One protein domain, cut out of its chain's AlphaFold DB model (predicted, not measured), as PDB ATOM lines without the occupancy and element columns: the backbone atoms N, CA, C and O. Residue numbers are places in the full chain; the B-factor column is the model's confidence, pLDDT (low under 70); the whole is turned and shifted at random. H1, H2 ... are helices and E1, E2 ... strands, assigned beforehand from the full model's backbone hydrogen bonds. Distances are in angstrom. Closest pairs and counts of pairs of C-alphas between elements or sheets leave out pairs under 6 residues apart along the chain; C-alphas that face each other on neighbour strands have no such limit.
ATOM      1  N   LEU A  17     -29.198  41.635   6.124       42.44
ATOM      2  CA  LEU A  17     -30.094  40.612   6.691       42.44
ATOM      3  C   LEU A  17     -30.221  39.360   5.800       42.44
ATOM      4  O   LEU A  17     -30.408  38.262   6.308       42.44
ATOM      5  N   ILE A  18     -30.028  39.485   4.482       45.59
ATOM      6  CA  ILE A  18     -29.992  38.331   3.559       45.59
ATOM      7  C   ILE A  18     -28.736  37.459   3.796       45.59
ATOM      8  O   ILE A  18     -28.739  36.255   3.517       45.59
ATOM      9  N   LEU A  19     -27.669  38.047   4.350       45.09
ATOM     10  CA  LEU A  19     -26.430  37.352   4.721       45.09
ATOM     11  C   LEU A  19     -26.523  36.640   6.086       45.09
ATOM     12  O   LEU A  19     -25.668  35.816   6.383       45.09
ATOM     13  N   GLU A  20     -27.578  36.861   6.879       39.03
ATOM     14  CA  GLU A  20     -27.820  36.168   8.159       39.03
ATOM     15  C   GLU A  20     -28.546  34.823   7.969       39.03
ATOM     16  O   GLU A  20     -29.463  34.459   8.702       39.03
ATOM     17  N   THR A  21     -28.143  34.047   6.963       45.03
ATOM     18  CA  THR A  21     -28.555  32.640   6.860       45.03
ATOM     19  C   THR A  21     -27.461  31.783   7.499       45.03
ATOM     20  O   THR A  21     -26.325  31.829   7.032       45.03
ATOM     21  N   PRO A  22     -27.760  31.004   8.553       50.31
ATOM     22  CA  PRO A  22     -26.763  30.443   9.475       50.31
ATOM     23  C   PRO A  22     -25.888  29.297   8.920       50.31
ATOM     24  O   PRO A  22     -25.244  28.597   9.692       50.31
ATOM     25  N   GLU A  23     -25.825  29.089   7.604       58.22
ATOM     26  CA  GLU A  23     -25.121  27.952   6.987       58.22
ATOM     27  C   GLU A  23     -24.330  28.357   5.732       58.22
ATOM     28  O   GLU A  23     -24.366  27.673   4.708       58.22
ATOM     29  N   ILE A  24     -23.632  29.495   5.766       60.66
ATOM     30  CA  ILE A  24     -22.666  29.816   4.709       60.66
ATOM     31  C   ILE A  24     -21.381  29.046   5.026       60.66
ATOM     32  O   ILE A  24     -20.778  29.227   6.081       60.66
ATOM     33  N   SER A  25     -20.975  28.136   4.138       67.75
ATOM     34  CA  SER A  25     -19.662  27.504   4.243       67.75
ATOM     35  C   SER A  25     -18.553  28.548   4.060       67.75
ATOM     36  O   SER A  25     -18.711  29.486   3.283       67.75
ATOM     37  N   GLU A  26     -17.384  28.350   4.676       76.62
ATOM     38  CA  GLU A  26     -16.195  29.204   4.454       76.62
ATOM     39  C   GLU A  26     -15.873  29.355   2.953       76.62
ATOM     40  O   GLU A  26     -15.431  30.399   2.475       76.62
ATOM     41  N   SER A  27     -16.148  28.296   2.181       76.44
ATOM     42  CA  SER A  27     -16.000  28.281   0.728       76.44
ATOM     43  C   SER A  27     -17.000  29.183   0.003       76.44
ATOM     44  O   SER A  27     -16.686  29.640  -1.086       76.44
ATOM     45  N   GLY A  28     -18.184  29.427   0.565       78.75
ATOM     46  CA  GLY A  28     -19.188  30.341   0.027       78.75
ATOM     47  C   GLY A  28     -18.831  31.808   0.261       78.75
ATOM     48  O   GLY A  28     -18.986  32.611  -0.654       78.75
ATOM     49  N   GLU A  29     -18.295  32.158   1.432       80.75
ATOM     50  CA  GLU A  29     -17.871  33.535   1.744       80.75
ATOM     51  C   GLU A  29     -16.763  34.009   0.796       80.75
ATOM     52  O   GLU A  29     -16.874  35.068   0.179       80.75
ATOM     53  N   GLN A  30     -15.759  33.156   0.571       84.69
ATOM     54  CA  GLN A  30     -14.669  33.428  -0.370       84.69
ATOM     55  C   GLN A  30     -15.167  33.677  -1.799       84.69
ATOM     56  O   GLN A  30     -14.588  34.481  -2.524       84.69
ATOM     57  N   LEU A  31     -16.242  33.004  -2.230       85.25
ATOM     58  CA  LEU A  31     -16.818  33.270  -3.549       85.25
ATOM     59  C   LEU A  31     -17.436  34.655  -3.631       85.25
ATOM     60  O   LEU A  31     -17.357  35.265  -4.690       85.25
ATOM     61  N   VAL A  32     -18.105  35.113  -2.572       84.88
ATOM     62  CA  VAL A  32     -18.767  36.421  -2.576       84.88
ATOM     63  C   VAL A  32     -17.719  37.512  -2.737       84.88
ATOM     64  O   VAL A  32     -17.850  38.338  -3.636       84.88
ATOM     65  N   GLU A  33     -16.632  37.444  -1.967       85.75
ATOM     66  CA  GLU A  33     -15.497  38.364  -2.098       85.75
ATOM     67  C   GLU A  33     -14.921  38.350  -3.524       85.75
ATOM     68  O   GLU A  33     -14.741  39.397  -4.147       85.75
ATOM     69  N   PHE A  34     -14.712  37.157  -4.090       86.69
ATOM     70  CA  PHE A  34     -14.176  37.007  -5.443       86.69
ATOM     71  C   PHE A  34     -15.127  37.545  -6.520       86.69
ATOM     72  O   PHE A  34     -14.699  38.115  -7.527       86.69
ATOM     73  N   LEU A  35     -16.435  37.369  -6.331       85.81
ATOM     74  CA  LEU A  35     -17.443  37.922  -7.224       85.81
ATOM     75  C   LEU A  35     -17.430  39.453  -7.151       85.81
ATOM     76  O   LEU A  35     -17.371  40.085  -8.200       85.81
ATOM     77  N   GLU A  36     -17.369  40.064  -5.970       85.94
ATOM     78  CA  GLU A  36     -17.276  41.527  -5.842       85.94
ATOM     79  C   GLU A  36     -16.039  42.113  -6.544       85.94
ATOM     80  O   GLU A  36     -16.104  43.179  -7.164       85.94
ATOM     81  N   GLU A  37     -14.897  41.426  -6.485       89.38
ATOM     82  CA  GLU A  37     -13.692  41.819  -7.224       89.38
ATOM     83  C   GLU A  37     -13.903  41.758  -8.740       89.38
ATOM     84  O   GLU A  37     -13.593  42.715  -9.457       89.38
ATOM     85  N   LEU A  38     -14.515  40.680  -9.233       88.19
ATOM     86  CA  LEU A  38     -14.849  40.535 -10.649       88.19
ATOM     87  C   LEU A  38     -15.882  41.569 -11.126       88.19
ATOM     88  O   LEU A  38     -15.851  41.956 -12.298       88.19
ATOM     89  N   GLU A  39     -16.744  42.075 -10.235       87.31
ATOM     90  CA  GLU A  39     -17.700  43.147 -10.564       87.31
ATOM     91  C   GLU A  39     -16.962  44.433 -10.920       87.31
ATOM     92  O   GLU A  39     -17.262  45.084 -11.925       87.31
ATOM     93  N   LYS A  40     -15.944  44.768 -10.118       89.50
ATOM     94  CA  LYS A  40     -15.090  45.945 -10.325       89.50
ATOM     95  C   LYS A  40     -14.346  45.844 -11.656       89.50
ATOM     96  O   LYS A  40     -14.184  46.846 -12.350       89.50
ATOM     97  N   GLU A  41     -13.961  44.630 -12.046       91.50
ATOM     98  CA  GLU A  41     -13.354  44.335 -13.348       91.50
ATOM     99  C   GLU A  41     -14.360  44.246 -14.513       91.50
ATOM    100  O   GLU A  41     -13.948  44.061 -15.660       91.50
ATOM    101  N   LYS A  42     -15.671  44.393 -14.256       87.50
ATOM    102  CA  LYS A  42     -16.776  44.217 -15.223       87.50
ATOM    103  C   LYS A  42     -16.822  42.825 -15.864       87.50
ATOM    104  O   LYS A  42     -17.301  42.670 -16.993       87.50
ATOM    105  N   LYS A  43     -16.327  41.804 -15.162       88.81
ATOM    106  CA  LYS A  43     -16.405  40.402 -15.578       88.81
ATOM    107  C   LYS A  43     -17.575  39.739 -14.867       88.81
ATOM    108  O   LYS A  43     -17.620  39.662 -13.645       88.81
ATOM    109  N   TYR A  44     -18.510  39.219 -15.650       86.44
ATOM    110  CA  TYR A  44     -19.708  38.581 -15.121       86.44
ATOM    111  C   TYR A  44     -19.595  37.068 -15.244       86.44
ATOM    112  O   TYR A  44     -19.428  36.544 -16.346       86.44
ATOM    113  N   LEU A  45     -19.712  36.380 -14.113       88.06
ATOM    114  CA  LEU A  45     -19.711  34.926 -14.031       88.06
ATOM    115  C   LEU A  45     -20.979  34.440 -13.337       88.06
ATOM    116  O   LEU A  45     -21.472  35.077 -12.404       88.06
ATOM    117  N   ASP A  46     -21.458  33.289 -13.801       87.12
ATOM    118  CA  ASP A  46     -22.576  32.571 -13.205       87.12
ATOM    119  C   ASP A  46     -22.019  31.275 -12.603       87.12
ATOM    120  O   ASP A  46     -21.590  30.376 -13.332       87.12
ATOM    121  N   VAL A  47     -22.002  31.181 -11.275       88.69
ATOM    122  CA  VAL A  47     -21.433  30.045 -10.534       88.69
ATOM    123  C   VAL A  47     -22.562  29.214  -9.939       88.69
ATOM    124  O   VAL A  47     -23.504  29.760  -9.374       88.69
ATOM    125  N   GLN A  48     -22.489  27.889 -10.065       88.12
ATOM    126  CA  GLN A  48     -23.470  26.982  -9.459       88.12
ATOM    127  C   GLN A  48     -23.169  26.806  -7.971       88.12
ATOM    128  O   GLN A  48     -22.029  26.515  -7.611       88.12
ATOM    129  N   ILE A  49     -24.188  26.964  -7.123       89.06
ATOM    130  CA  ILE A  49     -24.060  26.934  -5.662       89.06
ATOM    131  C   ILE A  49     -25.074  25.978  -5.024       89.06
ATOM    132  O   ILE A  49     -26.193  25.804  -5.509       89.06
ATOM    133  N   CYS A  50     -24.652  25.301  -3.952       86.81
ATOM    134  CA  CYS A  50     -25.503  24.392  -3.195       86.81
ATOM    135  C   CYS A  50     -26.601  25.178  -2.462       86.81
ATOM    136  O   CYS A  50     -26.273  26.086  -1.702       86.81
ATOM    137  N   PRO A  51     -27.889  24.819  -2.588       84.19
ATOM    138  CA  PRO A  51     -28.961  25.553  -1.918       84.19
ATOM    139  C   PRO A  51     -29.002  25.352  -0.400       84.19
ATOM    140  O   PRO A  51     -29.668  26.124   0.275       84.19
ATOM    141  N   LYS A  52     -28.322  24.329   0.140       83.31
ATOM    142  CA  LYS A  52     -28.219  24.118   1.593       83.31
ATOM    143  C   LYS A  52     -27.047  24.895   2.189       83.31
ATOM    144  O   LYS A  52     -27.249  25.927   2.803       83.31
ATOM    145  N   CYS A  53     -25.820  24.440   1.931       81.69
ATOM    146  CA  CYS A  53     -24.617  25.005   2.557       81.69
ATOM    147  C   CYS A  53     -23.970  26.172   1.790       81.69
ATOM    148  O   CYS A  53     -22.881  26.610   2.146       81.69
ATOM    149  N   LYS A  54     -24.568  26.614   0.676       83.62
ATOM    150  CA  LYS A  54     -24.070  27.724  -0.159       83.62
ATOM    151  C   LYS A  54     -22.634  27.570  -0.684       83.62
ATOM    152  O   LYS A  54     -22.005  28.541  -1.095       83.62
ATOM    153  N   SER A  55     -22.152  26.334  -0.786       83.62
ATOM    154  CA  SER A  55     -20.828  26.039  -1.332       83.62
ATOM    155  C   SER A  55     -20.809  25.963  -2.867       83.62
ATOM    156  O   SER A  55     -21.789  25.520  -3.479       83.62
ATOM    157  N   PRO A  56     -19.673  26.291  -3.514       85.38
ATOM    158  CA  PRO A  56     -19.491  26.145  -4.964       85.38
ATOM    159  C   PRO A  56     -19.185  24.705  -5.380       85.38
ATOM    160  O   PRO A  56     -19.072  24.401  -6.567       85.38
ATOM    161  N   LYS A  57     -18.964  23.802  -4.416       86.88
ATOM    162  CA  LYS A  57     -18.457  22.445  -4.658       86.88
ATOM    163  C   LYS A  57     -19.578  21.497  -5.084       86.88
ATOM    164  O   LYS A  57     -19.790  20.446  -4.473       86.88
ATOM    165  N   ILE A  58     -20.287  21.873  -6.143       89.31
ATOM    166  CA  ILE A  58     -21.287  21.042  -6.805       89.31
ATOM    167  C   ILE A  58     -20.643  20.266  -7.946       89.31
ATOM    168  O   ILE A  58     -19.876  20.798  -8.746       89.31
ATOM    169  N   ARG A  59     -21.007  18.991  -8.047       89.38
ATOM    170  CA  ARG A  59     -20.702  18.130  -9.181       89.38
ATOM    171  C   ARG A  59     -22.005  17.632  -9.797       89.38
ATOM    172  O   ARG A  59     -22.954  17.317  -9.087       89.38
ATOM    173  N   ARG A  60     -22.044  17.520 -11.122       88.94
ATOM    174  CA  ARG A  60     -23.091  16.753 -11.805       88.94
ATOM    175  C   ARG A  60     -22.874  15.261 -11.544       88.94
ATOM    176  O   ARG A  60     -21.755  14.774 -11.697       88.94
ATOM    177  N   VAL A  61     -23.932  14.552 -11.173       88.44
ATOM    178  CA  VAL A  61     -23.897  13.097 -11.017       88.44
ATOM    179  C   VAL A  61     -23.823  12.468 -12.405       88.44
ATOM    180  O   VAL A  61     -24.563  12.832 -13.317       88.44
ATOM    181  N   GLU A  62     -22.877  11.556 -12.583       86.81
ATOM    182  CA  GLU A  62     -22.684  10.837 -13.841       86.81
ATOM    183  C   GLU A  62     -23.545   9.568 -13.872       86.81
ATOM    184  O   GLU A  62     -24.024   9.095 -12.839       86.81
ATOM    185  N   ALA A  63     -23.689   8.956 -15.049       81.69
ATOM    186  CA  ALA A  63     -24.422   7.699 -15.203       81.69
ATOM    187  C   ALA A  63     -23.881   6.595 -14.274       81.69
ATOM    188  O   ALA A  63     -24.662   5.856 -13.681       81.69
ATOM    189  N   GLN A  64     -22.555   6.535 -14.084       81.62
ATOM    190  CA  GLN A  64     -21.908   5.600 -13.153       81.62
ATOM    191  C   GLN A  64     -22.226   5.899 -11.678       81.62
ATOM    192  O   GLN A  64     -22.181   4.997 -10.850       81.62
ATOM    193  N   GLY A  65     -22.571   7.148 -11.353       79.25
ATOM    194  CA  GLY A  65     -22.993   7.585 -10.018       79.25
ATOM    195  C   GLY A  65     -24.499   7.455  -9.763       79.25
ATOM    196  O   GLY A  65     -24.970   7.883  -8.714       79.25
ATOM    197  N   GLY A  66     -25.263   6.888 -10.705       83.38
ATOM    198  CA  GLY A  66     -26.691   6.606 -10.539       83.38
ATOM    199  C   GLY A  66     -27.651   7.579 -11.232       83.38
ATOM    200  O   GLY A  66     -28.860   7.405 -11.097       83.38
ATOM    201  N   ASP A  67     -27.168   8.560 -12.005       86.62
ATOM    202  CA  ASP A  67     -28.029   9.448 -12.810       86.62
ATOM    203  C   ASP A  67     -28.122   9.000 -14.278       86.62
ATOM    204  O   ASP A  67     -27.760   9.717 -15.213       86.62
ATOM    205  N   MET A  68     -28.586   7.768 -14.507       88.31
ATOM    206  CA  MET A  68     -28.705   7.244 -15.872       88.31
ATOM    207  C   MET A  68     -29.717   8.044 -16.699       88.31
ATOM    208  O   MET A  68     -29.411   8.459 -17.816       88.31
ATOM    209  N   PHE A  69     -30.907   8.299 -16.150       87.31
ATOM    210  CA  PHE A  69     -31.964   9.021 -16.863       87.31
ATOM    211  C   PHE A  69     -31.592  10.487 -17.135       87.31
ATOM    212  O   PHE A  69     -31.939  11.003 -18.201       87.31
ATOM    213  N   GLY A  70     -30.854  11.144 -16.230       87.06
ATOM    214  CA  GLY A  70     -30.365  12.509 -16.435       87.06
ATOM    215  C   GLY A  70     -29.212  12.608 -17.434       87.06
ATOM    216  O   GLY A  70     -29.099  13.594 -18.167       87.06
ATOM    217  N   CYS A  71     -28.378  11.572 -17.554       86.81
ATOM    218  CA  CYS A  71     -27.394  11.470 -18.636       86.81
ATOM    219  C   CYS A  71     -28.036  11.186 -20.000       86.81
ATOM    220  O   CYS A  71     -27.525  11.658 -21.012       86.81
ATOM    221  N   MET A  72     -29.164  10.471 -20.028       89.94
ATOM    222  CA  MET A  72     -29.948  10.221 -21.245       89.94
ATOM    223  C   MET A  72     -30.826  11.411 -21.664       89.94
ATOM    224  O   MET A  72     -31.455  11.356 -22.717       89.94
ATOM    225  N   GLY A  73     -30.892  12.477 -20.859       87.88
ATOM    226  CA  GLY A  73     -31.729  13.648 -21.134       87.88
ATOM    227  C   GLY A  73     -33.233  13.394 -20.989       87.88
ATOM    228  O   GLY A  73     -34.029  14.194 -21.470       87.88
ATOM    229  N   ILE A  74     -33.628  12.293 -20.341       91.31
ATOM    230  CA  ILE A  74     -35.037  11.961 -20.073       91.31
ATOM    231  C   ILE A  74     -35.563  12.805 -18.910       91.31
ATOM    232  O   ILE A  74     -36.690  13.291 -18.943       91.31
ATOM    233  N   VAL A  75     -34.731  12.988 -17.886       89.81
ATOM    234  CA  VAL A  75     -34.983  13.898 -16.764       89.81
ATOM    235  C   VAL A  75     -33.867  14.937 -16.681       89.81
ATOM    236  O   VAL A  75     -32.787  14.719 -17.238       89.81
ATOM    237  N   PRO A  76     -34.087  16.072 -16.000       89.88
ATOM    238  CA  PRO A  76     -33.016  17.013 -15.716       89.88
ATOM    239  C   PRO A  76     -31.849  16.338 -14.977       89.88
ATOM    240  O   PRO A  76     -32.073  15.414 -14.185       89.88
ATOM    241  N   PRO A  77     -30.607  16.791 -15.217       89.81
ATOM    242  CA  PRO A  77     -29.432  16.203 -14.595       89.81
ATOM    243  C   PRO A  77     -29.460  16.384 -13.081       89.81
ATOM    244  O   PRO A  77     -29.850  17.433 -12.566       89.81
ATOM    245  N   LYS A  78     -28.994  15.365 -12.369       90.12
ATOM    246  CA  LYS A  78     -28.842  15.400 -10.922       90.12
ATOM    247  C   LYS A  78     -27.508  16.043 -10.546       90.12
ATOM    248  O   LYS A  78     -26.473  15.810 -11.174       90.12
ATOM    249  N   TYR A  79     -27.533  16.840  -9.492       90.44
ATOM    250  CA  TYR A  79     -26.382  17.507  -8.904       90.44
ATOM    251  C   TYR A  79     -26.149  16.993  -7.491       90.44
ATOM    252  O   TYR A  79     -27.094  16.625  -6.793       90.44
ATOM    253  N   GLU A  80     -24.887  16.980  -7.081       90.00
ATOM    254  CA  GLU A  80     -24.440  16.570  -5.758       90.00
ATOM    255  C   GLU A  80     -23.436  17.583  -5.197       90.00
ATOM    256  O   GLU A  80     -22.488  17.986  -5.872       90.00
ATOM    257  N   CYS A  81     -23.639  17.994  -3.948       89.19
ATOM    258  CA  CYS A  81     -22.698  18.817  -3.202       89.19
ATOM    259  C   CYS A  81     -21.735  17.932  -2.408       89.19
ATOM    260  O   CYS A  81     -22.164  17.107  -1.604       89.19
ATOM    261  N   LYS A  82     -20.427  18.156  -2.572       86.38
ATOM    262  CA  LYS A  82     -19.394  17.384  -1.862       86.38
ATOM    263  C   LYS A  82     -19.262  17.723  -0.375       86.38
ATOM    264  O   LYS A  82     -18.657  16.948   0.352       86.38
ATOM    265  N   GLU A  83     -19.767  18.875   0.066       83.50
ATOM    266  CA  GLU A  83     -19.604  19.335   1.454       83.50
ATOM    267  C   GLU A  83     -20.735  18.853   2.370       83.50
ATOM    268  O   GLU A  83     -20.466  18.340   3.449       83.50
ATOM    269  N   CYS A  84     -21.995  18.970   1.938       84.31
ATOM    270  CA  CYS A  84     -23.165  18.604   2.753       84.31
ATOM    271  C   CYS A  84     -23.944  17.388   2.220       84.31
ATOM    272  O   CYS A  84     -25.052  17.118   2.683       84.31
ATOM    273  N   CYS A  85     -23.409  16.693   1.207       84.19
ATOM    274  CA  CYS A  85     -24.044  15.545   0.543       84.19
ATOM    275  C   CYS A  85     -25.458  15.828   0.003       84.19
ATOM    276  O   CYS A  85     -26.261  14.916  -0.203       84.19
ATOM    277  N   TRP A  86     -25.796  17.098  -0.229       87.50
ATOM    278  CA  TRP A  86     -27.060  17.454  -0.853       87.50
ATOM    279  C   TRP A  86     -27.105  16.907  -2.276       87.50
ATOM    280  O   TRP A  86     -26.173  17.140  -3.041       87.50
ATOM    281  N   SER A  87     -28.192  16.222  -2.641       87.50
ATOM    282  CA  SER A  87     -28.401  15.769  -4.013       87.50
ATOM    283  C   SER A  87     -29.818  16.065  -4.496       87.50
ATOM    284  O   SER A  87     -30.797  15.708  -3.843       87.50
ATOM    285  N   SER A  88     -29.944  16.744  -5.635       87.19
ATOM    286  CA  SER A  88     -31.239  17.007  -6.274       87.19
ATOM    287  C   SER A  88     -31.069  17.362  -7.756       87.19
ATOM    288  O   SER A  88     -29.950  17.481  -8.247       87.19
ATOM    289  N   GLN A  89     -32.177  17.527  -8.475       87.00
ATOM    290  CA  GLN A  89     -32.193  18.009  -9.864       87.00
ATOM    291  C   GLN A  89     -32.291  19.542  -9.974       87.00
ATOM    292  O   GLN A  89     -32.294  20.088 -11.075       87.00
ATOM    293  N   VAL A  90     -32.386  20.247  -8.844       84.38
ATOM    294  CA  VAL A  90     -32.442  21.712  -8.792       84.38
ATOM    295  C   VAL A  90     -31.030  22.273  -8.950       84.38
ATOM    296  O   VAL A  90     -30.064  21.705  -8.449       84.38
ATOM    297  N   ASN A  91     -30.899  23.399  -9.647       82.50
ATOM    298  CA  ASN A  91     -29.633  24.099  -9.822       82.50
ATOM    299  C   ASN A  91     -29.830  25.566  -9.447       82.50
ATOM    300  O   ASN A  91     -30.644  26.252 -10.063       82.50
ATOM    301  N   VAL A  92     -29.090  26.029  -8.441       86.75
ATOM    302  CA  VAL A  92     -29.067  27.434  -8.038       86.75
ATOM    303  C   VAL A  92     -27.770  28.044  -8.540       86.75
ATOM    304  O   VAL A  92     -26.692  27.479  -8.356       86.75
ATOM    305  N   LYS A  93     -27.876  29.199  -9.195       88.06
ATOM    306  CA  LYS A  93     -26.725  29.955  -9.681       88.06
ATOM    307  C   LYS A  93     -26.644  31.275  -8.945       88.06
ATOM    308  O   LYS A  93     -27.655  31.954  -8.793       88.06
ATOM    309  N   VAL A  94     -25.436  31.645  -8.555       87.50
ATOM    310  CA  VAL A  94     -25.124  32.988  -8.086       87.50
ATOM    311  C   VAL A  94     -24.431  33.732  -9.209       87.50
ATOM    312  O   VAL A  94     -23.559  33.196  -9.898       87.50
ATOM    313  N   THR A  95     -24.876  34.963  -9.415       87.00
ATOM    314  CA  THR A  95     -24.394  35.830 -10.479       87.00
ATOM    315  C   THR A  95     -24.058  37.183  -9.902       87.00
ATOM    316  O   THR A  95     -24.804  37.711  -9.085       87.00
ATOM    317  N   ASN A  96     -22.994  37.773 -10.417       86.56
ATOM    318  CA  ASN A  96     -22.566  39.122 -10.079       86.56
ATOM    319  C   ASN A  96     -23.061  40.172 -11.093       86.56
ATOM    320  O   ASN A  96     -22.420  41.178 -11.376       86.56
ATOM    321  N   ARG A  97     -24.160  39.864 -11.783       86.00
ATOM    322  CA  ARG A  97     -24.756  40.797 -12.738       86.00
ATOM    323  C   ARG A  97     -25.602  41.804 -11.969       86.00
ATOM    324  O   ARG A  97     -26.255  41.411 -11.001       86.00
ATOM    325  N   PRO A  98     -25.658  43.068 -12.418       83.88
ATOM    326  CA  PRO A  98     -26.575  44.025 -11.828       83.88
ATOM    327  C   PRO A  98     -28.010  43.507 -11.976       83.88
ATOM    328  O   PRO A  98     -28.434  43.142 -13.075       83.88
ATOM    329  N   LEU A  99     -28.743  43.475 -10.864       86.12
ATOM    330  CA  LEU A  99     -30.137  43.037 -10.834       86.12
ATOM    331  C   LEU A  99     -31.017  44.012 -11.617       86.12
ATOM    332  O   LEU A  99     -30.898  45.235 -11.476       86.12
ATOM    333  N   THR A 100     -31.926  43.480 -12.430       88.12
ATOM    334  CA  THR A 100     -32.949  44.297 -13.084       88.12
ATOM    335  C   THR A 100     -34.093  44.598 -12.117       88.12
ATOM    336  O   THR A 100     -34.265  43.928 -11.103       88.12
ATOM    337  N   VAL A 101     -34.913  45.607 -12.433       87.88
ATOM    338  CA  VAL A 101     -36.082  45.972 -11.606       87.88
ATOM    339  C   VAL A 101     -37.007  44.770 -11.387       87.88
ATOM    340  O   VAL A 101     -37.460  44.552 -10.271       87.88
ATOM    341  N   ARG A 102     -37.202  43.947 -12.424       87.94
ATOM    342  CA  ARG A 102     -38.014  42.724 -12.350       87.94
ATOM    343  C   ARG A 102     -37.426  41.687 -11.401       87.94
ATOM    344  O   ARG A 102     -38.168  41.054 -10.666       87.94
ATOM    345  N   ASP A 103     -36.105  41.520 -11.406       84.00
ATOM    346  CA  ASP A 103     -35.446  40.570 -10.503       84.00
ATOM    347  C   ASP A 103     -35.639  40.999  -9.044       84.00
ATOM    348  O   ASP A 103     -35.898  40.168  -8.180       84.00
ATOM    349  N   VAL A 104     -35.577  42.307  -8.776       84.81
ATOM    350  CA  VAL A 104     -35.826  42.866  -7.439       84.81
ATOM    351  C   VAL A 104     -37.279  42.663  -7.006       84.81
ATOM    352  O   VAL A 104     -37.516  42.325  -5.850       84.81
ATOM    353  N   GLU A 105     -38.241  42.844  -7.916       87.50
ATOM    354  CA  GLU A 105     -39.663  42.575  -7.656       87.50
ATOM    355  C   GLU A 105     -39.896  41.099  -7.315       87.50
ATOM    356  O   GLU A 105     -40.495  40.804  -6.286       87.50
ATOM    357  N   LEU A 106     -39.340  40.174  -8.103       86.19
ATOM    358  CA  LEU A 106     -39.457  38.732  -7.854       86.19
ATOM    359  C   LEU A 106     -38.843  38.311  -6.513       86.19
ATOM    360  O   LEU A 106     -39.405  37.473  -5.812       86.19
ATOM    361  N   ILE A 107     -37.694  38.886  -6.144       85.25
ATOM    362  CA  ILE A 107     -37.063  38.621  -4.843       85.25
ATOM    363  C   ILE A 107     -37.959  39.128  -3.707       85.25
ATOM    364  O   ILE A 107     -38.123  38.430  -2.711       85.25
ATOM    365  N   ALA A 108     -38.549  40.317  -3.852       85.69
ATOM    366  CA  ALA A 108     -39.460  40.863  -2.852       85.69
ATOM    367  C   ALA A 108     -40.719  39.994  -2.692       85.69
ATOM    368  O   ALA A 108     -41.079  39.651  -1.572       85.69
ATOM    369  N   GLU A 109     -41.329  39.563  -3.801       88.88
ATOM    370  CA  GLU A 109     -42.494  38.668  -3.780       88.88
ATOM    371  C   GLU A 109     -42.193  37.326  -3.100       88.88
ATOM    372  O   GLU A 109     -43.032  36.803  -2.366       88.88
ATOM    373  N   ALA A 110     -41.001  36.764  -3.328       86.50
ATOM    374  CA  ALA A 110     -40.584  35.519  -2.694       86.50
ATOM    375  C   ALA A 110     -40.412  35.673  -1.174       86.50
ATOM    376  O   ALA A 110     -40.856  34.806  -0.427       86.50
ATOM    377  N   LEU A 111     -39.828  36.785  -0.714       84.06
ATOM    378  CA  LEU A 111     -39.678  37.079   0.717       84.06
ATOM    379  C   LEU A 111     -41.041  37.264   1.400       84.06
ATOM    380  O   LEU A 111     -41.288  36.679   2.450       84.06
ATOM    381  N   ASP A 112     -41.960  37.994   0.762       85.44
ATOM    382  CA  ASP A 112     -43.323  38.200   1.270       85.44
ATOM    383  C   ASP A 112     -44.133  36.887   1.361       85.44
ATOM    384  O   ASP A 112     -45.121  36.805   2.100       85.44
ATOM    385  N   ALA A 113     -43.766  35.863   0.582       84.38
ATOM    386  CA  ALA A 113     -44.394  34.544   0.616       84.38
ATOM    387  C   ALA A 113     -43.888  33.663   1.771       84.38
ATOM    388  O   ALA A 113     -44.644  32.816   2.237       84.38
ATOM    389  N   GLU A 114     -42.651  33.854   2.233       76.31
ATOM    390  CA  GLU A 114     -42.076  33.109   3.364       76.31
ATOM    391  C   GLU A 114     -42.581  33.618   4.725       76.31
ATOM    392  O   GLU A 114     -42.603  32.865   5.697       76.31
ATOM    393  N   GLU A 115     -43.017  34.880   4.801       73.12
ATOM    394  CA  GLU A 115     -43.561  35.489   6.024       73.12
ATOM    395  C   GLU A 115     -45.030  35.103   6.328       73.12
ATOM    396  O   GLU A 115     -45.545  35.460   7.392       73.12
ATOM    397  N   LYS A 116     -45.717  34.391   5.420       53.59
ATOM    398  CA  LYS A 116     -47.124  33.954   5.560       53.59
ATOM    399  C   LYS A 116     -47.256  32.484   5.937       53.59
ATOM    400  O   LYS A 116     -48.148  32.196   6.768       53.59
TER     401      LYS A 116
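This is residues 17 to 116 of the 116 residues of an uncharacterized protein of Candidatus Bathyarchaeota archaeon (UniProt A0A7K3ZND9). Two small two-stranded ribbons follow one another through a loose body, E1 with E4 near the middle and E2 with E3 beyond it, with the long helix H1 along one side of the first ribbon and the short helix H2 at the far end past the second. The helix H3 sticks out as an arm: residues 99 to 116 stand free. The printed part has 100 residues, with three named helices and four named strands in the order H1 E1 E2 H2 E3 E4 H3, and both sheets, E1 - E4 and E2 - E3, are antiparallel. The class is mixed, helices and strands, with under half of the residues in named elements. The whole is loose, with a radius of gyration of the C-alphas of 15.7 A and spans of 40 by 37 by 26 A.

E1, residues 46 to 49, and E4, residues 92 to 95, are antiparallel neighbours at 141 degrees; N 47 and O 94 are within hydrogen-bond range at 2.9 A, and N 94 and O 47 at 2.8 A. H1, residues 26 to 40, and E1 are near each other, with 5 pairs of C-alphas within 10 A. The closest C-alphas of H1 and E4 are those of Leu 35 and Thr 95, 8.0 A apart. E2, residues 58 to 60, comes closest to E1 at the C-alphas of Ile 49 and Ile 58, 6.6 A apart. E2 and E3, residues 79 to 81, are antiparallel neighbours at 150 degrees, with N 59 and O 80 within hydrogen-bond range at 2.8 A. Residues 79 to 80 of E3 also pair, antiparallel, with residues 87 to 88. E3 and E4 are apart. H2, residues 68 to 71, and H3, residues 101 to 114, touch no helix. In H3 every O i to N i+4 pair is within hydrogen-bond range, in H1 10 of 11 are, and H2 is too short for such a pair.

H1 runs 22.4 A from C-alpha 26 at (-16.195, 29.204, 4.454) to C-alpha 40. E1 spans 9.5 A and E4 9.9 A; E2 and E3 have three residues each and H2 has four. H3 runs 20.6 A and ends with C-alpha 114 at (-42.076, 33.109, 3.364).

The two C-alphas farthest apart are those of Gln 64 and Val 101, 42.8 A. Without residues 99 to 116 the body has 82 residues and spans 41 by 28 by 18 A. The printed part has no cut, and no link between named elements is long. The mean pLDDT of the printed part is 82.5; residues 17 to 25 and residue 116 are under 70.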